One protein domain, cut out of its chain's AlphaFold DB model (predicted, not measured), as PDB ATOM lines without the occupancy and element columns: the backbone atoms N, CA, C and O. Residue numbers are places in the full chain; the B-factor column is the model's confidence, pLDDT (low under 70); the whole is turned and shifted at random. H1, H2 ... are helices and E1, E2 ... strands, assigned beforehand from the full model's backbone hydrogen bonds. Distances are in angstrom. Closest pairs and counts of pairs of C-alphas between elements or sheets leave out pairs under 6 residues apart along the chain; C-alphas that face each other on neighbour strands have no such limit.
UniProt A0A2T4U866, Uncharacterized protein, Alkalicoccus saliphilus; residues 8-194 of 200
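Overview. This is residues 8 to 194 of the 200 residues of an uncharacterized protein of Alkalicoccus saliphilus (UniProt A0A2T4U866). A twisted six-stranded sheet curls round the long helix H4, and H3 packs on H4 away from that sheet. H1 grazes the sheet with its last residues, the small sheet of E9 and E10 packs on H4 through E10, and the hairpin of E5 and E6 prolongs E4 and E7. The printed part has 187 residues with four named helices and ten named strands, in the order H1 E1 E2 E3 E4 E5 E6 E7 E8 H2 E9 H3 E10 H4, a mixed class. The large sheet, E1 E2 E3 E4 E7 E8, is antiparallel. The whole is compact, with a radius of gyration of the C-alphas of 16.7 A, yet elongated, spanning 55 by 33 by 33 A.

Along the chain. Start with the large sheet: E1 is residues 32 to 34, E2 37 to 50 over 30.2 A, E3 53 to 64 over 33.3 A, E4 67 to 77 over 30.2 A, E7 89 to 94 and E8 111 to 115. E5, residues 80 to 82, and E6, 85 to 87, come between E4 and E7. Find C-alpha 168 at (158.731, 194.237, 179.689); from there H4 runs 39.4 A to C-alpha 194 at (161.562, 231.246, 166.596). H1, residues 8 to 27, begins at (174.465, 201.899, 205.423) and is 29.1 A long. H2 is residues 116 to 119, E9 126 to 129, H3 140 to 152 over 18.4 A, and E10 159 to 162.

Arrangement. E1 to E4 form a meander, each strand the antiparallel neighbour of the one before; look for N 34 and O 37 at 3.0 A, N 40 and O 61 at 2.9 A, and N 58 and O 74 at 2.9 A. E2 bends by 84 degrees at residue 47. Beyond E4, N 75 and O 91 of E7 are 2.8 A apart, and N 92 and O 112 of E8 are 2.8 A apart. E4 runs on into E5 at 77 degrees; in the hairpin of E5 and E6, N 82 and O 85 are 2.8 A apart. H4 is on one face of the sheet, making two layers, a helix layer and a sheet layer; its closest C-alphas to E7 are Ile 179 and Val 92, 6.4 A. H3 touches residues 177 to 188 of H4, closest at the C-alphas of Ile 146 and Leu 184, 6.3 A, opposite ways at 36 degrees, only just a steep tilt. In the antiparallel pair E9 and E10, N 129 and O 159 are 2.9 A apart. H1 only grazes the sheet with residues 19 to 27, and H2 with 116 to 118. Every O i to N i+4 pair is within hydrogen-bond range in H3 and H4, and 15 of 16 in H1; H2 is too short for one.

Size, cuts and confidence. The C-alphas farthest apart are those of Glu 9 and Glu 101, 56.7 A. The printed part has no cut. The one long link is E7 to E8, residues 95 to 110. Confidence is under 70 at residue 8, residues 96 to 110 and residues 193 to 194; the mean pLDDT of the printed part is 88.1.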
ATOM      1  N   ASN A   8     173.466 202.111 206.463       69.12
ATOM      2  CA  ASN A   8     174.465 201.899 205.423       69.12
ATOM      3  C   ASN A   8     174.259 200.589 204.644       69.12
ATOM      4  O   ASN A   8     174.382 200.595 203.421       69.12
ATOM      5  N   GLU A   9     173.879 199.492 205.305       72.19
ATOM      6  CA  GLU A   9     173.616 198.208 204.640       72.19
ATOM      7  C   GLU A   9     172.351 198.270 203.780       72.19
ATOM      8  O   GLU A   9     172.363 197.824 202.632       72.19
ATOM      9  N   GLN A  10     171.277 198.893 204.281       76.38
ATOM     10  CA  GLN A  10     170.052 199.090 203.492       76.38
ATOM     11  C   GLN A  10     170.314 199.952 202.252       76.38
ATOM     12  O   GLN A  10     169.847 199.634 201.160       76.38
ATOM     13  N   SER A  11     171.101 201.020 202.409       78.56
ATOM     14  CA  SER A  11     171.509 201.912 201.320       78.56
ATOM     15  C   SER A  11     172.296 201.175 200.228       78.56
ATOM     16  O   SER A  11     172.014 201.354 199.045       78.56
ATOM     17  N   ALA A  12     173.233 200.302 200.611       84.69
ATOM     18  CA  ALA A  12     174.008 199.496 199.669       84.69
ATOM     19  C   ALA A  12     173.150 198.448 198.936       84.69
ATOM     20  O   ALA A  12     173.332 198.215 197.741       84.69
ATOM     21  N   GLN A  13     172.179 197.836 199.623       87.88
ATOM     22  CA  GLN A  13     171.257 196.877 199.004       87.88
ATOM     23  C   GLN A  13     170.393 197.521 197.913       87.88
ATOM     24  O   GLN A  13     170.187 196.925 196.856       87.88
ATOM     25  N   ILE A  14     169.910 198.743 198.141       89.69
ATOM     26  CA  ILE A  14     169.117 199.487 197.152       89.69
ATOM     27  C   ILE A  14     169.962 199.834 195.933       89.69
ATOM     28  O   ILE A  14     169.504 199.636 194.812       89.69
ATOM     29  N   ASP A  15     171.193 200.307 196.135       92.38
ATOM     30  CA  ASP A  15     172.088 200.626 195.021       92.38
ATOM     31  C   ASP A  15     172.307 199.402 194.136       92.38
ATOM     32  O   ASP A  15     172.153 199.493 192.922       92.38
ATOM     33  N   ASN A  16     172.579 198.242 194.739       94.06
ATOM     34  CA  ASN A  16     172.748 196.991 194.005       94.06
ATOM     35  C   ASN A  16     171.494 196.620 193.202       94.06
ATOM     36  O   ASN A  16     171.608 196.182 192.058       94.06
ATOM     37  N   ARG A  17     170.299 196.848 193.757       94.19
ATOM     38  CA  ARG A  17     169.026 196.628 193.053       94.19
ATOM     39  C   ARG A  17     168.818 197.598 191.895       94.19
ATOM     40  O   ARG A  17     168.364 197.183 190.836       94.19
ATOM     41  N   ILE A  18     169.174 198.870 192.056       95.25
ATOM     42  CA  ILE A  18     169.086 199.861 190.973       95.25
ATOM     43  C   ILE A  18     170.110 199.553 189.876       95.25
ATOM     44  O   ILE A  18     169.780 199.620 188.694       95.25
ATOM     45  N   ILE A  19     171.334 199.174 190.249       96.00
ATOM     46  CA  ILE A  19     172.364 198.716 189.310       96.00
ATOM     47  C   ILE A  19     171.842 197.511 188.523       96.00
ATOM     48  O   ILE A  19     171.920 197.504 187.297       96.00
ATOM     49  N   HIS A  20     171.258 196.527 189.208       96.38
ATOM     50  CA  HIS A  20     170.672 195.351 188.572       96.38
ATOM     51  C   HIS A  20     169.529 195.710 187.613       96.38
ATOM     52  O   HIS A  20     169.531 195.262 186.467       96.38
ATOM     53  N   PHE A  21     168.615 196.588 188.028       96.94
ATOM     54  CA  PHE A  21     167.556 197.112 187.166       96.94
ATOM     55  C   PHE A  21     168.122 197.762 185.891       96.94
ATOM     56  O   PHE A  21     167.649 197.477 184.792       96.94
ATOM     57  N   ILE A  22     169.162 198.597 186.012       96.88
ATOM     58  CA  ILE A  22     169.827 199.232 184.862       96.88
ATOM     59  C   ILE A  22     170.445 198.171 183.936       96.88
ATOM     60  O   ILE A  22     170.354 198.285 182.710       96.88
ATOM     61  N   GLU A  23     171.047 197.119 184.494       97.62
ATOM     62  CA  GLU A  23     171.585 196.008 183.705       97.62
ATOM     63  C   GLU A  23     170.503 195.266 182.918       97.62
ATOM     64  O   GLU A  23     170.717 194.972 181.742       97.62
ATOM     65  N   ILE A  24     169.344 195.012 183.529       96.38
ATOM     66  CA  ILE A  24     168.207 194.387 182.845       96.38
ATOM     67  C   ILE A  24     167.676 195.317 181.754       96.38
ATOM     68  O   ILE A  24     167.598 194.927 180.588       96.38
ATOM     69  N   MET A  25     167.349 196.562 182.107       95.69
ATOM     70  CA  MET A  25     166.712 197.510 181.193       95.69
ATOM     71  C   MET A  25     167.598 197.812 179.979       95.69
ATOM     72  O   MET A  25     167.107 197.839 178.852       95.69
ATOM     73  N   SER A  26     168.910 197.982 180.176       95.50
ATOM     74  CA  SER A  26     169.835 198.278 179.074       95.50
ATOM     75  C   SER A  26     169.931 197.147 178.041       95.50
ATOM     76  O   SER A  26     170.124 197.412 176.855       95.50
ATOM     77  N   ARG A  27     169.720 195.893 178.457       94.19
ATOM     78  CA  ARG A  27     169.790 194.704 177.587       94.19
ATOM     79  C   ARG A  27     168.431 194.228 177.075       94.19
ATOM     80  O   ARG A  27     168.385 193.383 176.187       94.19
ATOM     81  N   SER A  28     167.336 194.754 177.617       94.94
ATOM     82  CA  SER A  28     165.980 194.322 177.272       94.94
ATOM     83  C   SER A  28     165.600 194.713 175.837       94.94
ATOM     84  O   SER A  28     166.059 195.746 175.345       94.94
ATOM     85  N   PRO A  29     164.766 193.931 175.133       93.44
ATOM     86  CA  PRO A  29     164.207 194.357 173.858       93.44
ATOM     87  C   PRO A  29     163.237 195.517 174.107       93.44
ATOM     88  O   PRO A  29     162.216 195.352 174.763       93.44
ATOM     89  N   LEU A  30     163.587 196.702 173.610       95.38
ATOM     90  CA  LEU A  30     162.806 197.934 173.780       95.38
ATOM     91  C   LEU A  30     162.275 198.465 172.436       95.38
ATOM     92  O   LEU A  30     161.834 199.606 172.351       95.38
ATOM     93  N   ASN A  31     162.346 197.650 171.377       96.75
ATOM     94  CA  ASN A  31     161.735 197.975 170.092       96.75
ATOM     95  C   ASN A  31     160.221 198.009 170.261       96.75
ATOM     96  O   ASN A  31     159.643 197.071 170.801       96.75
ATOM     97  N   SER A  32     159.592 199.071 169.778       97.06
ATOM     98  CA  SER A  32     158.177 199.309 170.035       97.06
ATOM     99  C   SER A  32     157.540 200.146 168.937       97.06
ATOM    100  O   SER A  32     158.214 200.753 168.099       97.06
ATOM    101  N   ALA A  33     156.213 200.199 168.950       95.50
ATOM    102  CA  ALA A  33     155.450 201.120 168.129       95.50
ATOM    103  C   ALA A  33     154.330 201.739 168.964       95.50
ATOM    104  O   ALA A  33     153.654 201.055 169.728       95.50
ATOM    105  N   TRP A  34     154.112 203.040 168.805       95.31
ATOM    106  CA  TRP A  34     152.991 203.735 169.430       95.31
ATOM    107  C   TRP A  34     152.478 204.811 168.487       95.31
ATOM    108  O   TRP A  34     153.249 205.539 167.860       95.31
ATOM    109  N   HIS A  35     151.157 204.943 168.399       92.12
ATOM    110  CA  HIS A  35     150.512 205.918 167.525       92.12
ATOM    111  C   HIS A  35     150.970 205.800 166.048       92.12
ATOM    112  O   HIS A  35     150.509 204.920 165.328       92.12
ATOM    113  N   HIS A  36     151.870 206.675 165.592       93.31
ATOM    114  CA  HIS A  36     152.473 206.664 164.248       93.31
ATOM    115  C   HIS A  36     154.004 206.574 164.285       93.31
ATOM    116  O   HIS A  36     154.667 206.804 163.266       93.31
ATOM    117  N   PHE A  37     154.548 206.290 165.465       95.19
ATOM    118  CA  PHE A  37     155.965 206.148 165.718       95.19
ATOM    119  C   PHE A  37     156.357 204.675 165.778       95.19
ATOM    120  O   PHE A  37     155.613 203.849 166.304       95.19
ATOM    121  N   ALA A  38     157.547 204.373 165.271       96.94
ATOM    122  CA  ALA A  38     158.245 203.122 165.524       96.94
ATOM    123  C   ALA A  38     159.622 203.438 166.113       96.94
ATOM    124  O   ALA A  38     160.337 204.288 165.576       96.94
ATOM    125  N   LEU A  39     159.977 202.767 167.202       97.12
ATOM    126  CA  LEU A  39     161.268 202.855 167.870       97.12
ATOM    127  C   LEU A  39     162.075 201.600 167.578       97.12
ATOM    128  O   LEU A  39     161.622 200.483 167.826       97.12
ATOM    129  N   LEU A  40     163.291 201.815 167.094       97.44
ATOM    130  CA  LEU A  40     164.293 200.782 166.900       97.44
ATOM    131  C   LEU A  40     165.488 201.096 167.793       97.44
ATOM    132  O   LEU A  40     166.056 202.183 167.724       97.44
ATOM    133  N   MET A  41     165.858 200.143 168.630       96.75
ATOM    134  CA  MET A  41     166.987 200.195 169.543       96.75
ATOM    135  C   MET A  41     168.097 199.311 168.977       96.75
ATOM    136  O   MET A  41     167.837 198.183 168.566       96.75
ATOM    137  N   GLU A  42     169.337 199.792 168.977       95.06
ATOM    138  CA  GLU A  42     170.482 198.960 168.589       95.06
ATOM    139  C   GLU A  42     170.671 197.810 169.583       95.06
ATOM    140  O   GLU A  42     170.376 197.972 170.757       95.06
ATOM    141  N   ASP A  43     171.194 196.657 169.179       92.69
ATOM    142  CA  ASP A  43     171.394 195.532 170.116       92.69
ATOM    143  C   ASP A  43     172.502 195.798 171.144       92.69
ATOM    144  O   ASP A  43     172.528 195.226 172.236       92.69
ATOM    145  N   ARG A  44     173.432 196.694 170.804       94.25
ATOM    146  CA  ARG A  44     174.607 196.993 171.613       94.25
ATOM    147  C   ARG A  44     174.327 198.096 172.634       94.25
ATOM    148  O   ARG A  44     173.763 199.138 172.318       94.25
ATOM    149  N   THR A  45     174.814 197.877 173.852       96.62
ATOM    150  CA  THR A  45     174.932 198.907 174.890       96.62
ATOM    151  C   THR A  45     176.404 199.179 175.166       96.62
ATOM    152  O   THR A  45     177.173 198.245 175.388       96.62
ATOM    153  N   ASP A  46     176.777 200.452 175.205       95.38
ATOM    154  CA  ASP A  46     178.119 200.902 175.563       95.38
ATOM    155  C   ASP A  46     178.162 201.411 177.005       95.38
ATOM    156  O   ASP A  46     177.200 202.003 177.493       95.38
ATOM    157  N   THR A  47     179.296 201.216 177.678       95.69
ATOM    158  CA  THR A  47     179.573 201.781 179.005       95.69
ATOM    159  C   THR A  47     180.614 202.887 178.861       95.69
ATOM    160  O   THR A  47     181.657 202.676 178.244       95.69
ATOM    161  N   PHE A  48     180.364 204.053 179.451       92.69
ATOM    162  CA  PHE A  48     181.256 205.211 179.389       92.69
ATOM    163  C   PHE A  48     181.276 205.973 180.719       92.69
ATOM    164  O   PHE A  48     180.513 205.677 181.640       92.69
ATOM    165  N   ARG A  49     182.180 206.950 180.840       90.12
ATOM    166  CA  ARG A  49     182.239 207.869 181.983       90.12
ATOM    167  C   ARG A  49     181.990 209.296 181.524       90.12
ATOM    168  O   ARG A  49     182.580 209.734 180.544       90.12
ATOM    169  N   GLU A  50     181.168 210.029 182.263       86.12
ATOM    170  CA  GLU A  50     180.883 211.442 182.013       86.12
ATOM    171  C   GLU A  50     180.870 212.195 183.340       86.12
ATOM    172  O   GLU A  50     180.133 211.833 184.251       86.12
ATOM    173  N   LYS A  51     181.710 213.232 183.469       85.38
ATOM    174  CA  LYS A  51     181.856 214.020 184.711       85.38
ATOM    175  C   LYS A  51     182.111 213.157 185.966       85.38
ATOM    176  O   LYS A  51     181.702 213.512 187.062       85.38
ATOM    177  N   GLY A  52     182.794 212.021 185.799       83.75
ATOM    178  CA  GLY A  52     183.093 211.063 186.872       83.75
ATOM    179  C   GLY A  52     182.025 209.985 187.090       83.75
ATOM    180  O   GLY A  52     182.356 208.923 187.620       83.75
ATOM    181  N   ASP A  53     180.797 210.193 186.607       88.06
ATOM    182  CA  ASP A  53     179.705 209.225 186.702       88.06
ATOM    183  C   ASP A  53     179.902 208.097 185.674       88.06
ATOM    184  O   ASP A  53     180.234 208.351 184.511       88.06
ATOM    185  N   VAL A  54     179.692 206.842 186.085       93.06
ATOM    186  CA  VAL A  54     179.649 205.698 185.159       93.06
ATOM    187  C   VAL A  54     178.245 205.615 184.567       93.06
ATOM    188  O   VAL A  54     177.254 205.605 185.301       93.06
ATOM    189  N   LYS A  55     178.169 205.537 183.241       95.00
ATOM    190  CA  LYS A  55     176.916 205.512 182.493       95.00
ATOM    191  C   LYS A  55     176.898 204.383 181.473       95.00
ATOM    192  O   LYS A  55     177.941 203.940 180.994       95.00
ATOM    193  N   LYS A  56     175.693 203.962 181.108       96.44
ATOM    194  CA  LYS A  56     175.415 203.132 179.939       96.44
ATOM    195  C   LYS A  56     174.679 203.940 178.893       96.44
ATOM    196  O   LYS A  56     173.853 204.769 179.255       96.44
ATOM    197  N   SER A  57     174.944 203.688 177.620       96.19
ATOM    198  CA  SER A  57     174.191 204.258 176.504       96.19
ATOM    199  C   SER A  57     173.803 203.191 175.501       96.19
ATOM    200  O   SER A  57     174.611 202.326 175.169       96.19
ATOM    201  N   ARG A  58     172.600 203.316 174.954       96.56
ATOM    202  CA  ARG A  58     172.103 202.487 173.860       96.56
ATOM    203  C   ARG A  58     171.491 203.383 172.801       96.56
ATOM    204  O   ARG A  58     170.668 204.240 173.121       96.56
ATOM    205  N   LYS A  59     171.935 203.222 171.560       95.62
ATOM    206  CA  LYS A  59     171.471 204.048 170.451       95.62
ATOM    207  C   LYS A  59     170.077 203.623 170.004       95.62
ATOM    208  O   LYS A  59     169.717 202.448 170.082       95.62
ATOM    209  N   PHE A  60     169.299 204.600 169.560       95.75
ATOM    210  CA  PHE A  60     167.945 204.412 169.080       95.75
ATOM    211  C   PHE A  60     167.641 205.268 167.853       95.75
ATOM    212  O   PHE A  60     168.275 206.294 167.591       95.75
ATOM    213  N   GLN A  61     166.610 204.853 167.130       95.56
ATOM    214  CA  GLN A  61     166.026 205.544 165.995       95.56
ATOM    215  C   GLN A  61     164.506 205.561 166.136       95.56
ATOM    216  O   GLN A  61     163.892 204.546 166.456       95.56
ATOM    217  N   VAL A  62     163.890 206.711 165.873       94.44
ATOM    218  CA  VAL A  62     162.435 206.886 165.872       94.44
ATOM    219  C   VAL A  62     161.974 207.259 164.473       94.44
ATOM    220  O   VAL A  62     162.392 208.274 163.910       94.44
ATOM    221  N   TYR A  63     161.054 206.472 163.933       94.38
ATOM    222  CA  TYR A  63     160.432 206.692 162.636       94.38
ATOM    223  C   TYR A  63     159.016 207.211 162.824       94.38
ATOM    224  O   TYR A  63     158.233 206.575 163.514       94.38
ATOM    225  N   TYR A  64     158.655 208.314 162.170       91.69
ATOM    226  CA  TYR A  64     157.270 208.769 162.055       91.69
ATOM    227  C   TYR A  64     156.771 208.469 160.646       91.69
ATOM    228  O   TYR A  64     157.384 208.920 159.675       91.69
ATOM    229  N   ARG A  65     155.683 207.697 160.514       91.56
ATOM    230  CA  ARG A  65     155.121 207.301 159.203       91.56
ATOM    231  C   ARG A  65     156.204 206.821 158.218       91.56
ATOM    232  O   ARG A  65     156.290 207.300 157.088       91.56
ATOM    233  N   HIS A  66     157.066 205.910 158.675       89.88
ATOM    234  CA  HIS A  66     158.181 205.315 157.914       89.88
ATOM    235  C   HIS A  66     159.363 206.247 157.583       89.88
ATOM    236  O   HIS A  66     160.278 205.839 156.874       89.88
ATOM    237  N   ARG A  67     159.409 207.477 158.112       90.25
ATOM    238  CA  ARG A  67     160.550 208.393 157.943       90.25
ATOM    239  C   ARG A  67     161.329 208.541 159.248       90.25
ATOM    240  O   ARG A  67     160.749 208.923 160.262       90.25
ATOM    241  N   LEU A  68     162.645 208.310 159.208       89.56
ATOM    242  CA  LEU A  68     163.540 208.508 160.357       89.56
ATOM    243  C   LEU A  68     163.470 209.962 160.838       89.56
ATOM    244  O   LEU A  68     163.972 210.849 160.158       89.56
ATOM    245  N   THR A  69     162.822 210.224 161.965       89.38
ATOM    246  CA  THR A  69     162.540 211.589 162.442       89.38
ATOM    247  C   THR A  69     163.439 211.988 163.601       89.38
ATOM    248  O   THR A  69     163.808 213.155 163.696       89.38
ATOM    249  N   TYR A  70     163.835 211.026 164.438       90.38
ATOM    250  CA  TYR A  70     164.793 211.234 165.522       90.38
ATOM    251  C   TYR A  70     165.802 210.092 165.558       90.38
ATOM    252  O   TYR A  70     165.463 208.946 165.272       90.38
ATOM    253  N   GLU A  71     167.027 210.405 165.952       92.44
ATOM    254  CA  GLU A  71     168.036 209.430 166.348       92.44
ATOM    255  C   GLU A  71     168.738 209.949 167.603       92.44
ATOM    256  O   GLU A  71     168.746 211.159 167.864       92.44
ATOM    257  N   GLY A  72     169.266 209.047 168.417       93.19
ATOM    258  CA  GLY A  72     169.893 209.441 169.666       93.19
ATOM    259  C   GLY A  72     170.302 208.268 170.533       93.19
ATOM    260  O   GLY A  72     170.363 207.127 170.086       93.19
ATOM    261  N   HIS A  73     170.544 208.558 171.804       95.19
ATOM    262  CA  HIS A  73     170.925 207.592 172.817       95.19
ATOM    263  C   HIS A  73     169.995 207.665 174.022       95.19
ATOM    264  O   HIS A  73     169.688 208.745 174.532       95.19
ATOM    265  N   LEU A  74     169.596 206.493 174.501       96.25
ATOM    266  CA  LEU A  74     169.059 206.304 175.837       96.25
ATOM    267  C   LEU A  74     170.242 206.051 176.772       96.25
ATOM    268  O   LEU A  74     171.055 205.165 176.508       96.25
ATOM    269  N   CYS A  75     170.366 206.850 177.825       95.94
ATOM    270  CA  CYS A  75     171.517 206.877 178.716       95.94
ATOM    271  C   CYS A  75     171.089 206.641 180.167       95.94
ATOM    272  O   CYS A  75     170.290 207.410 180.702       95.94
ATOM    273  N   TRP A  76     171.675 205.638 180.817       96.31
ATOM    274  CA  TRP A  76     171.464 205.308 182.226       96.31
ATOM    275  C   TRP A  76     172.699 205.685 183.039       96.31
ATOM    276  O   TRP A  76     173.799 205.242 182.722       96.31
ATOM    277  N   SER A  77     172.531 206.458 184.105       95.62
ATOM    278  CA  SER A  77     173.562 206.689 185.114       95.62
ATOM    279  C   SER A  77     173.357 205.736 186.277       95.62
ATOM    280  O   SER A  77     172.261 205.675 186.839       95.62
ATOM    281  N   TYR A  78     174.420 205.041 186.679       95.81
ATOM    282  CA  TYR A  78     174.394 204.290 187.933       95.81
ATOM    283  C   TYR A  78     174.219 205.236 189.131       95.81
ATOM    284  O   TYR A  78     174.484 206.437 188.995       95.81
ATOM    285  N   PRO A  79     173.780 204.715 190.295       95.12
ATOM    286  CA  PRO A  79     173.672 205.503 191.513       95.12
ATOM    287  C   PRO A  79     174.991 206.207 191.846       95.12
ATOM    288  O   PRO A  79     176.012 205.553 192.061       95.12
ATOM    289  N   THR A  80     174.975 207.538 191.907       92.94
ATOM    290  CA  THR A  80     176.120 208.339 192.352       92.94
ATOM    291  C   THR A  80     175.729 209.299 193.467       92.94
ATOM    292  O   THR A  80     174.594 209.776 193.550       92.94
ATOM    293  N   ALA A  81     176.667 209.534 194.386       90.50
ATOM    294  CA  ALA A  81     176.464 210.438 195.509       90.50
ATOM    295  C   ALA A  81     176.477 211.899 195.034       90.50
ATOM    296  O   ALA A  81     177.340 212.312 194.262       90.50
ATOM    297  N   VAL A  82     175.532 212.689 195.532       89.06
ATOM    298  CA  VAL A  82     175.419 214.133 195.296       89.06
ATOM    299  C   VAL A  82     175.236 214.862 196.621       89.06
ATOM    300  O   VAL A  82     174.922 214.248 197.638       89.06
ATOM    301  N   LYS A  83     175.397 216.192 196.617       83.38
ATOM    302  CA  LYS A  83     175.358 217.039 197.825       83.38
ATOM    303  C   LYS A  83     174.170 216.746 198.759       83.38
ATOM    304  O   LYS A  83     174.337 216.809 199.970       83.38
ATOM    305  N   ASN A  84     173.008 216.389 198.202       81.19
ATOM    306  CA  ASN A  84     171.764 216.166 198.946       81.19
ATOM    307  C   ASN A  84     171.245 214.714 198.872       81.19
ATOM    308  O   ASN A  84     170.047 214.490 199.026       81.19
ATOM    309  N   GLY A  85     172.108 213.725 198.618       85.50
ATOM    310  CA  GLY A  85     171.713 212.313 198.606       85.50
ATOM    311  C   GLY A  85     172.364 211.524 197.479       85.50
ATOM    312  O   GLY A  85     173.574 211.590 197.279       85.50
ATOM    313  N   LYS A  86     171.559 210.758 196.744       88.12
ATOM    314  CA  LYS A  86     171.999 210.015 195.560       88.12
ATOM    315  C   LYS A  86     171.150 210.398 194.360       88.12
ATOM    316  O   LYS A  86     169.983 210.753 194.516       88.12
ATOM    317  N   LYS A  87     171.733 210.280 193.174       91.25
ATOM    318  CA  LYS A  87     171.024 210.366 191.898       91.25
ATOM    319  C   LYS A  87     171.265 209.095 191.098       91.25
ATOM    320  O   LYS A  87     172.347 208.518 191.158       91.25
ATOM    321  N   ALA A  88     170.265 208.688 190.339       93.50
ATOM    322  CA  ALA A  88     170.387 207.697 189.283       93.50
ATOM    323  C   ALA A  88     169.490 208.196 188.158       93.50
ATOM    324  O   ALA A  88     168.298 208.397 188.369       93.50
ATOM    325  N   GLU A  89     170.059 208.478 186.997       94.06
ATOM    326  CA  GLU A  89     169.352 209.190 185.932       94.06
ATOM    327  C   GLU A  89     169.097 208.264 184.754       94.06
ATOM    328  O   GLU A  89     169.993 207.539 184.325       94.06
ATOM    329  N   LEU A  90     167.895 208.335 184.194       94.50
ATOM    330  CA  LEU A  90     167.640 207.865 182.844       94.50
ATOM    331  C   LEU A  90     167.411 209.075 181.955       94.50
ATOM    332  O   LEU A  90     166.684 209.994 182.321       94.50
ATOM    333  N   SER A  91     168.042 209.097 180.792       93.69
ATOM    334  CA  SER A  91     168.009 210.274 179.944       93.69
ATOM    335  C   SER A  91     168.049 209.965 178.464       93.69
ATOM    336  O   SER A  91     168.577 208.942 178.043       93.69
ATOM    337  N   VAL A  92     167.490 210.872 177.679       94.88
ATOM    338  CA  VAL A  92     167.487 210.838 176.223       94.88
ATOM    339  C   VAL A  92     168.384 211.961 175.731       94.88
ATOM    340  O   VAL A  92     168.208 213.117 176.116       94.88
ATOM    341  N   ARG A  93     169.342 211.610 174.874       91.44
ATOM    342  CA  ARG A  93     170.178 212.550 174.127       91.44
ATOM    343  C   ARG A  93     169.895 212.367 172.647       91.44
ATOM    344  O   ARG A  93     170.064 211.263 172.147       91.44
ATOM    345  N   PHE A  94     169.493 213.419 171.947       89.69
ATOM    346  CA  PHE A  94     169.335 213.345 170.492       89.69
ATOM    347  C   PHE A  94     170.655 213.623 169.781       89.69
ATOM    348  O   PHE A  94     171.348 214.581 170.127       89.69
ATOM    349  N   ASP A  95     170.959 212.827 168.758       84.62
ATOM    350  CA  ASP A  95     172.070 213.106 167.856       84.62
ATOM    351  C   ASP A  95     171.583 213.901 166.635       84.62
ATOM    352  O   ASP A  95     170.386 214.045 166.356       84.62
ATOM    353  N   LYS A  96     172.543 214.459 165.897       69.56
ATOM    354  CA  LYS A  96     172.277 215.190 164.663       69.56
ATOM    355  C   LYS A  96     172.029 214.207 163.520       69.56
ATOM    356  O   LYS A  96     172.990 213.654 162.989       69.56
ATOM    357  N   ILE A  97     170.777 214.120 163.063       67.06
ATOM    358  CA  ILE A  97     170.434 213.388 161.839       67.06
ATOM    359  C   ILE A  97     171.190 214.007 160.664       67.06
ATOM    360  O   ILE A  97     170.908 215.129 160.238       67.06
ATOM    361  N   ARG A  98     172.146 213.265 160.105       56.72
ATOM    362  CA  ARG A  98     172.849 213.666 158.881       56.72
ATOM    363  C   ARG A  98     171.928 213.437 157.679       56.72
ATOM    364  O   ARG A  98     171.875 212.341 157.131       56.72
ATOM    365  N   ARG A  99     171.188 214.468 157.269       49.69
ATOM    366  CA  ARG A  99     170.483 214.525 155.977       49.69
ATOM    367  C   ARG A  99     171.164 215.562 155.084       49.69
ATOM    368  O   ARG A  99     171.611 216.588 155.582       49.69
ATOM    369  N   GLY A 100     171.293 215.257 153.793       43.47
ATOM    370  CA  GLY A 100     171.969 216.114 152.813       43.47
ATOM    371  C   GLY A 100     171.455 217.563 152.783       43.47
ATOM    372  O   GLY A 100     170.272 217.816 152.991       43.47
ATOM    373  N   GLU A 101     172.409 218.468 152.547       37.53
ATOM    374  CA  GLU A 101     172.382 219.913 152.229       37.53
ATOM    375  C   GLU A 101     171.556 220.928 153.038       37.53
ATOM    376  O   GLU A 101     171.816 222.119 152.889       37.53
ATOM    377  N   GLN A 102     170.683 220.555 153.972       40.03
ATOM    378  CA  GLN A 102     170.123 221.540 154.913       40.03
ATOM    379  C   GLN A 102     170.510 221.226 156.351       40.03
ATOM    380  O   GLN A 102     169.990 220.322 157.003       40.03
ATOM    381  N   ILE A 103     171.488 222.001 156.816       39.62
ATOM    382  CA  ILE A 103     172.014 221.971 158.168       39.62
ATOM    383  C   ILE A 103     171.263 223.021 158.984       39.62
ATOM    384  O   ILE A 103     171.566 224.205 158.869       39.62
ATOM    385  N   ASP A 104     170.343 222.601 159.851       39.38
ATOM    386  CA  ASP A 104     169.953 223.454 160.975       39.38
ATOM    387  C   ASP A 104     171.032 223.340 162.066       39.38
ATOM    388  O   ASP A 104     171.346 222.252 162.562       39.38
ATOM    389  N   LEU A 105     171.693 224.469 162.333       39.72
ATOM    390  CA  LEU A 105     173.011 224.602 162.971       39.72
ATOM    391  C   LEU A 105     172.976 224.945 164.473       39.72
ATOM    392  O   LEU A 105     173.970 225.428 165.005       39.72
ATOM    393  N   LEU A 106     171.883 224.701 165.193       36.72
ATOM    394  CA  LEU A 106     171.762 225.149 166.585       36.72
ATOM    395  C   LEU A 106     171.262 224.018 167.484       36.72
ATOM    396  O   LEU A 106     170.090 223.670 167.403       36.72
ATOM    397  N   GLN A 107     172.146 223.453 168.317       42.84
ATOM    398  CA  GLN A 107     171.913 223.089 169.731       42.84
ATOM    399  C   GLN A 107     172.920 222.030 170.208       42.84
ATOM    400  O   GLN A 107     173.059 220.968 169.596       42.84
ATOM    401  N   ASP A 108     173.582 222.317 171.336       46.78
ATOM    402  CA  ASP A 108     174.169 221.306 172.221       46.78
ATOM    403  C   ASP A 108     173.184 220.144 172.392       46.78
ATOM    404  O   ASP A 108     171.976 220.372 172.479       46.78
ATOM    405  N   GLY A 109     173.688 218.906 172.398       54.47
ATOM    406  CA  GLY A 109     172.866 217.695 172.430       54.47
ATOM    407  C   GLY A 109     171.761 217.801 173.477       54.47
ATOM    408  O   GLY A 109     172.034 217.731 174.673       54.47
ATOM    409  N   LEU A 110     170.524 218.009 173.018       57.59
ATOM    410  CA  LEU A 110     169.398 218.243 173.908       57.59
ATOM    411  C   LEU A 110     169.211 217.007 174.780       57.59
ATOM    412  O   LEU A 110     169.040 215.891 174.276       57.59
ATOM    413  N   HIS A 111     169.309 217.237 176.083       74.62
ATOM    414  CA  HIS A 111     169.355 216.217 177.111       74.62
ATOM    415  C   HIS A 111     168.102 216.351 177.963       74.62
ATOM    416  O   HIS A 111     167.938 217.325 178.693       74.62
ATOM    417  N   TYR A 112     167.203 215.378 177.852       88.62
ATOM    418  CA  TYR A 112     166.083 215.249 178.776       88.62
ATOM    419  C   TYR A 112     166.384 214.108 179.738       88.62
ATOM    420  O   TYR A 112     166.645 212.991 179.297       88.62
ATOM    421  N   ALA A 113     166.367 214.384 181.039       90.19
ATOM    422  CA  ALA A 113     166.735 213.426 182.071       90.19
ATOM    423  C   ALA A 113     165.665 213.348 183.159       90.19
ATOM    424  O   ALA A 113     165.063 214.353 183.530       90.19
ATOM    425  N   VAL A 114     165.475 212.145 183.691       92.38
ATOM    426  CA  VAL A 114     164.642 211.874 184.859       92.38
ATOM    427  C   VAL A 114     165.493 211.212 185.933       92.38
ATOM    428  O   VAL A 114     166.232 210.264 185.661       92.38
ATOM    429  N   ASN A 115     165.386 211.703 187.164       93.19
ATOM    430  CA  ASN A 115     166.049 211.101 188.310       93.19
ATOM    431  C   ASN A 115     165.177 209.967 188.867       93.19
ATOM    432  O   ASN A 115     164.145 210.204 189.487       93.19
ATOM    433  N   LEU A 116     165.596 208.719 188.665       93.50
ATOM    434  CA  LEU A 116     164.886 207.520 189.119       93.50
ATOM    435  C   LEU A 116     164.711 207.484 190.644       93.50
ATOM    436  O   LEU A 116     163.738 206.912 191.135       93.50
ATOM    437  N   MET A 117     165.612 208.126 191.395       92.81
ATOM    438  CA  MET A 117     165.535 208.178 192.859       92.81
ATOM    439  C   MET A 117     164.285 208.913 193.359       92.81
ATOM    440  O   MET A 117     163.801 208.599 194.443       92.81
ATOM    441  N   GLU A 118     163.728 209.841 192.574       92.44
ATOM    442  CA  GLU A 118     162.499 210.578 192.916       92.44
ATOM    443  C   GLU A 118     161.247 209.698 192.844       92.44
ATOM    444  O   GLU A 118     160.251 209.975 193.506       92.44
ATOM    445  N   TYR A 119     161.314 208.602 192.087       94.00
ATOM    446  CA  TYR A 119     160.201 207.675 191.879       94.00
ATOM    447  C   TYR A 119     160.331 206.392 192.706       94.00
ATOM    448  O   TYR A 119     159.490 205.495 192.602       94.00
ATOM    449  N   LEU A 120     161.394 206.257 193.504       93.88
ATOM    450  CA  LEU A 120     161.686 205.033 194.240       93.88
ATOM    451  C   LEU A 120     160.721 204.844 195.418       93.88
ATOM    452  O   LEU A 120     160.796 205.530 196.439       93.88
ATOM    453  N   ASN A 121     159.867 203.825 195.332       92.12
ATOM    454  CA  ASN A 121     159.075 203.371 196.464       92.12
ATOM    455  C   ASN A 121     159.826 202.285 197.240       92.12
ATOM    456  O   ASN A 121     159.791 201.099 196.903       92.12
ATOM    457  N   MET A 122     160.440 202.697 198.345       82.25
ATOM    458  CA  MET A 122     161.217 201.834 199.237       82.25
ATOM    459  C   MET A 122     160.441 200.639 199.804       82.25
ATOM    460  O   MET A 122     161.011 199.570 200.005       82.25
ATOM    461  N   LYS A 123     159.136 200.788 200.061       84.50
ATOM    462  CA  LYS A 123     158.314 199.687 200.588       84.50
ATOM    463  C   LYS A 123     157.999 198.658 199.509       84.50
ATOM    464  O   LYS A 123     157.993 197.467 199.788       84.50
ATOM    465  N   LYS A 124     157.735 199.123 198.285       78.56
ATOM    466  CA  LYS A 124     157.346 198.277 197.146       78.56
ATOM    467  C   LYS A 124     158.531 197.764 196.324       78.56
ATOM    468  O   LYS A 124     158.307 196.962 195.426       78.56
ATOM    469  N   GLN A 125     159.755 198.221 196.609       90.69
ATOM    470  CA  GLN A 125     160.973 197.855 195.868       90.69
ATOM    471  C   GLN A 125     160.807 198.052 194.350       90.69
ATOM    472  O   GLN A 125     161.170 197.204 193.533       90.69
ATOM    473  N   ALA A 126     160.201 199.180 193.981       95.88
ATOM    474  CA  ALA A 126     159.847 199.508 192.610       95.88
ATOM    475  C   ALA A 126     159.905 201.020 192.385       95.88
ATOM    476  O   ALA A 126     159.678 201.798 193.318       95.88
ATOM    477  N   PHE A 127     160.136 201.430 191.142       96.00
ATOM    478  CA  PHE A 127     159.843 202.790 190.706       96.00
ATOM    479  C   PHE A 127     158.355 202.914 190.393       96.00
ATOM    480  O   PHE A 127     157.803 202.075 189.677       96.00
ATOM    481  N   HIS A 128     157.710 203.950 190.919       95.94
ATOM    482  CA  HIS A 128     156.315 204.264 190.635       95.94
ATOM    483  C   HIS A 128     156.231 205.634 189.967       95.94
ATOM    484  O   HIS A 128     156.544 206.647 190.589       95.94
ATOM    485  N   ILE A 129     155.856 205.650 188.688       94.31
ATOM    486  CA  ILE A 129     155.801 206.854 187.860       94.31
ATOM    487  C   ILE A 129     154.365 207.063 187.377       94.31
ATOM    488  O   ILE A 129     153.973 206.568 186.315       94.31
ATOM    489  N   ASP A 130     153.589 207.834 188.134       90.56
ATOM    490  CA  ASP A 130     152.265 208.288 187.696       90.56
ATOM    491  C   ASP A 130     152.420 209.285 186.547       90.56
ATOM    492  O   ASP A 130     152.010 209.035 185.412       90.56
ATOM    493  N   THR A 131     153.142 210.368 186.824       86.56
ATOM    494  CA  THR A 131     153.504 211.417 185.872       86.56
ATOM    495  C   THR A 131     155.014 211.574 185.824       86.56
ATOM    496  O   THR A 131     155.694 211.462 186.840       86.56
ATOM    497  N   MET A 132     155.547 211.847 184.638       87.19
ATOM    498  CA  MET A 132     156.966 212.128 184.465       87.19
ATOM    499  C   MET A 132     157.205 213.627 184.634       87.19
ATOM    500  O   MET A 132     156.541 214.425 183.976       87.19
ATOM    501  N   ALA A 133     158.138 214.001 185.505       86.75
ATOM    502  CA  ALA A 133     158.498 215.395 185.721       86.75
ATOM    503  C   ALA A 133     159.031 216.020 184.422       86.75
ATOM    504  O   ALA A 133     160.040 215.579 183.865       86.75
ATOM    505  N   LEU A 134     158.336 217.042 183.925       89.31
ATOM    506  CA  LEU A 134     158.784 217.848 182.793       89.31
ATOM    507  C   LEU A 134     159.687 218.993 183.286       89.31
ATOM    508  O   LEU A 134     159.604 219.372 184.458       89.31
ATOM    509  N   PRO A 135     160.549 219.558 182.422       87.31
ATOM    510  CA  PRO A 135     161.433 220.653 182.808       87.31
ATOM    511  C   PRO A 135     160.653 221.866 183.338       87.31
ATOM    512  O   PRO A 135     159.667 222.298 182.740       87.31
ATOM    513  N   SER A 136     161.105 222.433 184.459       85.50
ATOM    514  CA  SER A 136     160.416 223.535 185.152       85.50
ATOM    515  C   SER A 136     160.452 224.869 184.402       85.50
ATOM    516  O   SER A 136     159.697 225.779 184.731       85.50
ATOM    517  N   ASN A 137     161.323 224.999 183.400       84.06
ATOM    518  CA  ASN A 137     161.420 226.160 182.515       84.06
ATOM    519  C   ASN A 137     160.338 226.173 181.419       84.06
ATOM    520  O   ASN A 137     160.254 227.139 180.655       84.06
ATOM    521  N   LEU A 138     159.520 225.123 181.305       86.69
ATOM    522  CA  LEU A 138     158.377 225.121 180.399       86.69
ATOM    523  C   LEU A 138     157.241 226.003 180.929       86.69
ATOM    524  O   LEU A 138     157.011 226.149 182.122       86.69
ATOM    525  N   GLU A 139     156.507 226.593 179.995       90.12
ATOM    526  CA  GLU A 139     155.355 227.447 180.265       90.12
ATOM    527  C   GLU A 139     154.151 226.546 180.510       90.12
ATOM    528  O   GLU A 139     154.053 225.458 179.938       90.12
ATOM    529  N   SER A 140     153.195 227.023 181.303       90.06
ATOM    530  CA  SER A 140     151.976 226.274 181.633       90.06
ATOM    531  C   SER A 140     151.209 225.795 180.394       90.06
ATOM    532  O   SER A 140     150.682 224.680 180.385       90.06
ATOM    533  N   GLY A 141     151.187 226.603 179.327       91.44
ATOM    534  CA  GLY A 141     150.560 226.250 178.052       91.44
ATOM    535  C   GLY A 141     151.263 225.097 177.329       91.44
ATOM    536  O   GLY A 141     150.596 224.177 176.851       91.44
ATOM    537  N   ASP A 142     152.599 225.105 177.287       91.94
ATOM    538  CA  ASP A 142     153.372 224.007 176.700       91.94
ATOM    539  C   ASP A 142     153.247 222.739 177.550       91.94
ATOM    540  O   ASP A 142     152.968 221.681 176.995       91.94
ATOM    541  N   LEU A 143     153.351 222.843 178.880       92.31
ATOM    542  CA  LEU A 143     153.159 221.718 179.804       92.31
ATOM    543  C   LEU A 143     151.810 221.023 179.569       92.31
ATOM    544  O   LEU A 143     151.772 219.830 179.267       92.31
ATOM    545  N   SER A 144     150.715 221.788 179.594       92.94
ATOM    546  CA  SER A 144     149.358 221.263 179.374       92.94
ATOM    547  C   SER A 144     149.217 220.593 178.003       92.94
ATOM    548  O   SER A 144     148.566 219.557 177.852       92.94
ATOM    549  N   ARG A 145     149.855 221.167 176.974       94.12
ATOM    550  CA  ARG A 145     149.840 220.610 175.618       94.12
ATOM    551  C   ARG A 145     150.616 219.299 175.532       94.12
ATOM    552  O   ARG A 145     150.135 218.373 174.880       94.12
ATOM    553  N   ILE A 146     151.791 219.221 176.154       94.50
ATOM    554  CA  ILE A 146     152.607 218.003 176.201       94.50
ATOM    555  C   ILE A 146     151.822 216.889 176.893       94.50
ATOM    556  O   ILE A 146     151.688 215.805 176.328       94.50
ATOM    557  N   GLU A 147     151.231 217.166 178.055       93.50
ATOM    558  CA  GLU A 147     150.431 216.188 178.797       93.50
ATOM    559  C   GLU A 147     149.244 215.664 177.983       93.50
ATOM    560  O   GLU A 147     149.055 214.450 177.883       93.50
ATOM    561  N   MET A 148     148.495 216.558 177.326       95.50
ATOM    562  CA  MET A 148     147.388 216.173 176.446       95.50
ATOM    563  C   MET A 148     147.860 215.274 175.291       95.50
ATOM    564  O   MET A 148     147.162 214.332 174.913       95.50
ATOM    565  N   ILE A 149     149.022 215.558 174.693       95.69
ATOM    566  CA  ILE A 149     149.566 214.737 173.602       95.69
ATOM    567  C   ILE A 149     149.964 213.352 174.120       95.69
ATOM    568  O   ILE A 149     149.588 212.350 173.510       95.69
ATOM    569  N   LEU A 150     150.666 213.279 175.254       95.25
ATOM    570  CA  LEU A 150     151.048 212.008 175.877       95.25
ATOM    571  C   LEU A 150     149.819 211.166 176.238       95.25
ATOM    572  O   LEU A 150     149.830 209.951 176.047       95.25
ATOM    573  N   GLU A 151     148.742 211.791 176.710       95.00
ATOM    574  CA  GLU A 151     147.473 211.115 176.978       95.00
ATOM    575  C   GLU A 151     146.839 210.551 175.705       95.00
ATOM    576  O   GLU A 151     146.517 209.363 175.658       95.00
ATOM    577  N   LYS A 152     146.749 211.354 174.639       95.69
ATOM    578  CA  LYS A 152     146.235 210.908 173.332       95.69
ATOM    579  C   LYS A 152     147.047 209.762 172.728       95.69
ATOM    580  O   LYS A 152     146.501 208.959 171.978       95.69
ATOM    581  N   TRP A 153     148.339 209.682 173.035       95.69
ATOM    582  CA  TRP A 153     149.212 208.586 172.607       95.69
ATOM    583  C   TRP A 153     149.176 207.367 173.540       95.69
ATOM    584  O   TRP A 153     149.906 206.410 173.303       95.69
ATOM    585  N   GLY A 154     148.350 207.377 174.594       94.19
ATOM    586  CA  GLY A 154     148.262 206.284 175.569       94.19
ATOM    587  C   GLY A 154     149.469 206.191 176.509       94.19
ATOM    588  O   GLY A 154     149.647 205.196 177.210       94.19
ATOM    589  N   LEU A 155     150.303 207.232 176.550       95.44
ATOM    590  CA  LEU A 155     151.553 207.266 177.302       95.44
ATOM    591  C   LEU A 155     151.406 207.886 178.691       95.44
ATOM    592  O   LEU A 155     152.392 207.915 179.415       95.44
ATOM    593  N   ARG A 156     150.219 208.348 179.110       92.50
ATOM    594  CA  ARG A 156     149.980 208.965 180.437       92.50
ATOM    595  C   ARG A 156     149.570 207.972 181.545       92.50
ATOM    596  O   ARG A 156     149.437 208.357 182.696       92.50
ATOM    597  N   ARG A 157     149.407 206.680 181.238       92.56
ATOM    598  CA  ARG A 157     148.996 205.650 182.220       92.56
ATOM    599  C   ARG A 157     150.107 205.306 183.238       92.56
ATOM    600  O   ARG A 157     151.243 205.176 182.801       92.56
ATOM    601  N   PRO A 158     149.843 205.134 184.544       94.62
ATOM    602  CA  PRO A 158     150.892 204.889 185.543       94.62
ATOM    603  C   PRO A 158     151.848 203.752 185.171       94.62
ATOM    604  O   PRO A 158     151.421 202.736 184.623       94.62
ATOM    605  N   VAL A 159     153.131 203.926 185.496       95.88
ATOM    606  CA  VAL A 159     154.171 202.914 185.285       95.88
ATOM    607  C   VAL A 159     154.664 202.398 186.630       95.88
ATOM    608  O   VAL A 159     154.994 203.186 187.517       95.88
ATOM    609  N   THR A 160     154.760 201.078 186.781       96.62
ATOM    610  CA  THR A 160     155.435 200.457 187.929       96.62
ATOM    611  C   THR A 160     156.547 199.529 187.460       96.62
ATOM    612  O   THR A 160     156.286 198.497 186.850       96.62
ATOM    613  N   LEU A 161     157.792 199.878 187.786       96.50
ATOM    614  CA  LEU A 161     158.986 199.122 187.406       96.50
ATOM    615  C   LEU A 161     159.585 198.474 188.650       96.50
ATOM    616  O   LEU A 161     160.208 199.149 189.470       96.50
ATOM    617  N   LYS A 162     159.381 197.167 188.815       95.81
ATOM    618  CA  LYS A 162     160.028 196.403 189.891       95.81
ATOM    619  C   LYS A 162     161.540 196.367 189.656       95.81
ATOM    620  O   LYS A 162     161.975 196.219 188.519       95.81
ATOM    621  N   LEU A 163     162.332 196.494 190.720       94.94
ATOM    622  CA  LEU A 163     163.793 196.560 190.590       94.94
ATOM    623  C   LEU A 163     164.436 195.212 190.225       94.94
ATOM    624  O   LEU A 163     165.455 195.193 189.544       94.94
ATOM    625  N   GLU A 164     163.862 194.103 190.693       92.81
ATOM    626  CA  GLU A 164     164.426 192.759 190.496       92.81
ATOM    627  C   GLU A 164     163.907 192.098 189.211       92.81
ATOM    628  O   GLU A 164     164.673 191.500 188.468       92.81
ATOM    629  N   GLU A 165     162.617 192.266 188.914       94.12
ATOM    630  CA  GLU A 165     161.953 191.655 187.758       94.12
ATOM    631  C   GLU A 165     161.038 192.686 187.079       94.12
ATOM    632  O   GLU A 165     159.816 192.681 187.291       94.12
ATOM    633  N   PRO A 166     161.607 193.653 186.338       93.81
ATOM    634  CA  PRO A 166     160.814 194.663 185.661       93.81
ATOM    635  C   PRO A 166     159.990 194.031 184.534       93.81
ATOM    636  O   PRO A 166     160.498 193.266 183.718       93.81
ATOM    637  N   ASP A 167     158.708 194.385 184.486       95.94
ATOM    638  CA  ASP A 167     157.786 193.949 183.441       95.94
ATOM    639  C   ASP A 167     158.186 194.565 182.081       95.94
ATOM    640  O   ASP A 167     158.288 195.797 181.990       95.94
ATOM    641  N   PRO A 168     158.408 193.753 181.027       95.31
ATOM    642  CA  PRO A 168     158.731 194.237 179.689       95.31
ATOM    643  C   PRO A 168     157.756 195.283 179.147       95.31
ATOM    644  O   PRO A 168     158.204 196.292 178.603       95.31
ATOM    645  N   GLU A 169     156.448 195.114 179.350       95.75
ATOM    646  CA  GLU A 169     155.454 196.070 178.845       95.75
ATOM    647  C   GLU A 169     155.558 197.423 179.564       95.75
ATOM    648  O   GLU A 169     155.387 198.488 178.964       95.75
ATOM    649  N   GLN A 170     155.884 197.400 180.860       96.50
ATOM    650  CA  GLN A 170     156.112 198.609 181.652       96.50
ATOM    651  C   GLN A 170     157.419 199.298 181.250       96.50
ATOM    652  O   GLN A 170     157.456 200.528 181.164       96.50
ATOM    653  N   MET A 171     158.483 198.533 180.973       96.31
ATOM    654  CA  MET A 171     159.752 199.071 180.469       96.31
ATOM    655  C   MET A 171     159.585 199.722 179.096       96.31
ATOM    656  O   MET A 171     160.112 200.815 178.865       96.31
ATOM    657  N   GLU A 172     158.826 199.083 178.207       96.31
ATOM    658  CA  GLU A 172     158.490 199.621 176.892       96.31
ATOM    659  C   GLU A 172     157.702 200.927 177.030       96.31
ATOM    660  O   GLU A 172     158.105 201.967 176.508       96.31
ATOM    661  N   LEU A 173     156.615 200.909 177.806       96.06
ATOM    662  CA  LEU A 173     155.786 202.082 178.054       96.06
ATOM    663  C   LEU A 173     156.592 203.246 178.641       96.06
ATOM    664  O   LEU A 173     156.423 204.393 178.221       96.06
ATOM    665  N   PHE A 174     157.464 202.963 179.608       96.44
ATOM    666  CA  PHE A 174     158.319 203.966 180.226       96.44
ATOM    667  C   PHE A 174     159.302 204.573 179.225       96.44
ATOM    668  O   PHE A 174     159.429 205.795 179.158       96.44
ATOM    669  N   THR A 175     159.943 203.734 178.409       96.44
ATOM    670  CA  THR A 175     160.857 204.163 177.342       96.44
ATOM    671  C   THR A 175     160.136 205.032 176.312       96.44
ATOM    672  O   THR A 175     160.595 206.133 176.002       96.44
ATOM    673  N   ASN A 176     158.961 204.596 175.848       96.50
ATOM    674  CA  ASN A 176     158.142 205.331 174.884       96.50
ATOM    675  C   ASN A 176     157.694 206.682 175.447       96.50
ATOM    676  O   ASN A 176     157.761 207.694 174.745       96.50
ATOM    677  N   ARG A 177     157.276 206.717 176.722       96.19
ATOM    678  CA  ARG A 177     156.951 207.958 177.435       96.19
ATOM    679  C   ARG A 177     158.160 208.881 177.488       96.19
ATOM    680  O   ARG A 177     158.027 210.037 177.113       96.19
ATOM    681  N   LEU A 178     159.318 208.388 177.922       95.81
ATOM    682  CA  LEU A 178     160.525 209.198 178.086       95.81
ATOM    683  C   LEU A 178     160.982 209.823 176.764       95.81
ATOM    684  O   LEU A 178     161.222 211.028 176.703       95.81
ATOM    685  N   ILE A 179     161.067 209.020 175.701       95.19
ATOM    686  CA  ILE A 179     161.467 209.492 174.370       95.19
ATOM    687  C   ILE A 179     160.435 210.482 173.824       95.19
ATOM    688  O   ILE A 179     160.810 211.536 173.313       95.19
ATOM    689  N   SER A 180     159.141 210.192 173.978       95.31
ATOM    690  CA  SER A 180     158.076 211.103 173.543       95.31
ATOM    691  C   SER A 180     158.116 212.431 174.296       95.31
ATOM    692  O   SER A 180     158.022 213.483 173.667       95.31
ATOM    693  N   SER A 181     158.318 212.407 175.615       94.88
ATOM    694  CA  SER A 181     158.513 213.616 176.420       94.88
ATOM    695  C   SER A 181     159.713 214.414 175.919       94.88
ATOM    696  O   SER A 181     159.573 215.604 175.662       94.88
ATOM    697  N   ALA A 182     160.859 213.769 175.680       93.31
ATOM    698  CA  ALA A 182     162.053 214.435 175.162       93.31
ATOM    699  C   ALA A 182     161.807 215.107 173.795       93.31
ATOM    700  O   ALA A 182     162.216 216.249 173.579       93.31
ATOM    701  N   VAL A 183     161.099 214.429 172.885       91.56
ATOM    702  CA  VAL A 183     160.704 214.980 171.576       91.56
ATOM    703  C   VAL A 183     159.805 216.209 171.738       91.56
ATOM    704  O   VAL A 183     160.005 217.225 171.071       91.56
ATOM    705  N   LEU A 184     158.807 216.124 172.616       92.44
ATOM    706  CA  LEU A 184     157.822 217.181 172.817       92.44
ATOM    707  C   LEU A 184     158.414 218.407 173.525       92.44
ATOM    708  O   LEU A 184     158.114 219.532 173.126       92.44
ATOM    709  N   VAL A 185     159.291 218.194 174.510       91.31
ATOM    710  CA  VAL A 185     160.080 219.248 175.167       91.31
ATOM    711  C   VAL A 185     160.914 219.990 174.123       91.31
ATOM    712  O   VAL A 185     160.799 221.208 174.005       91.31
ATOM    713  N   LYS A 186     161.659 219.262 173.280       86.56
ATOM    714  CA  LYS A 186     162.453 219.859 172.194       86.56
ATOM    715  C   LYS A 186     161.600 220.703 171.245       86.56
ATOM    716  O   LYS A 186     161.979 221.818 170.893       86.56
ATOM    717  N   ALA A 187     160.438 220.195 170.844       87.06
ATOM    718  CA  ALA A 187     159.530 220.920 169.958       87.06
ATOM    719  C   ALA A 187     158.947 222.192 170.607       87.06
ATOM    720  O   ALA A 187     158.680 223.172 169.908       87.06
ATOM    721  N   ALA A 188     158.731 222.188 171.926       87.56
ATOM    722  CA  ALA A 188     158.294 223.369 172.670       87.56
ATOM    723  C   ALA A 188     159.407 224.428 172.747       87.56
ATOM    724  O   ALA A 188     159.164 225.597 172.452       87.56
ATOM    725  N   GLU A 189     160.638 224.016 173.056       83.94
ATOM    726  CA  GLU A 189     161.793 224.917 173.144       83.94
ATOM    727  C   GLU A 189     162.121 225.581 171.800       83.94
ATOM    728  O   GLU A 189     162.286 226.800 171.740       83.94
ATOM    729  N   GLN A 190     162.125 224.820 170.700       80.00
ATOM    730  CA  GLN A 190     162.367 225.361 169.354       80.00
ATOM    731  C   GLN A 190     161.341 226.427 168.959       80.00
ATOM    732  O   GLN A 190     161.691 227.447 168.363       80.00
ATOM    733  N   ARG A 191     160.069 226.228 169.327       77.06
ATOM    734  CA  ARG A 191     159.009 227.198 169.044       77.06
ATOM    735  C   ARG A 191     159.325 228.561 169.667       77.06
ATOM    736  O   ARG A 191     159.130 229.579 169.013       77.06
ATOM    737  N   ARG A 192     159.852 228.584 170.894       71.56
ATOM    738  CA  ARG A 192     160.211 229.829 171.592       71.56
ATOM    739  C   ARG A 192     161.344 230.568 170.909       71.56
ATOM    740  O   ARG A 192     161.225 231.770 170.707       71.56
ATOM    741  N   SER A 193     162.395 229.851 170.506       68.94
ATOM    742  CA  SER A 193     163.532 230.448 169.800       68.94
ATOM    743  C   SER A 193     163.100 231.157 168.512       68.94
ATOM    744  O   SER A 193     163.595 232.245 168.215       68.94
ATOM    745  N   HIS A 194     162.129 230.597 167.781       62.59
ATOM    746  CA  HIS A 194     161.562 231.246 166.596       62.59
ATOM    747  C   HIS A 194     160.732 232.495 166.928       62.59
ATOM    748  O   HIS A 194     160.839 233.490 166.214       62.59
TER     749      HIS A 194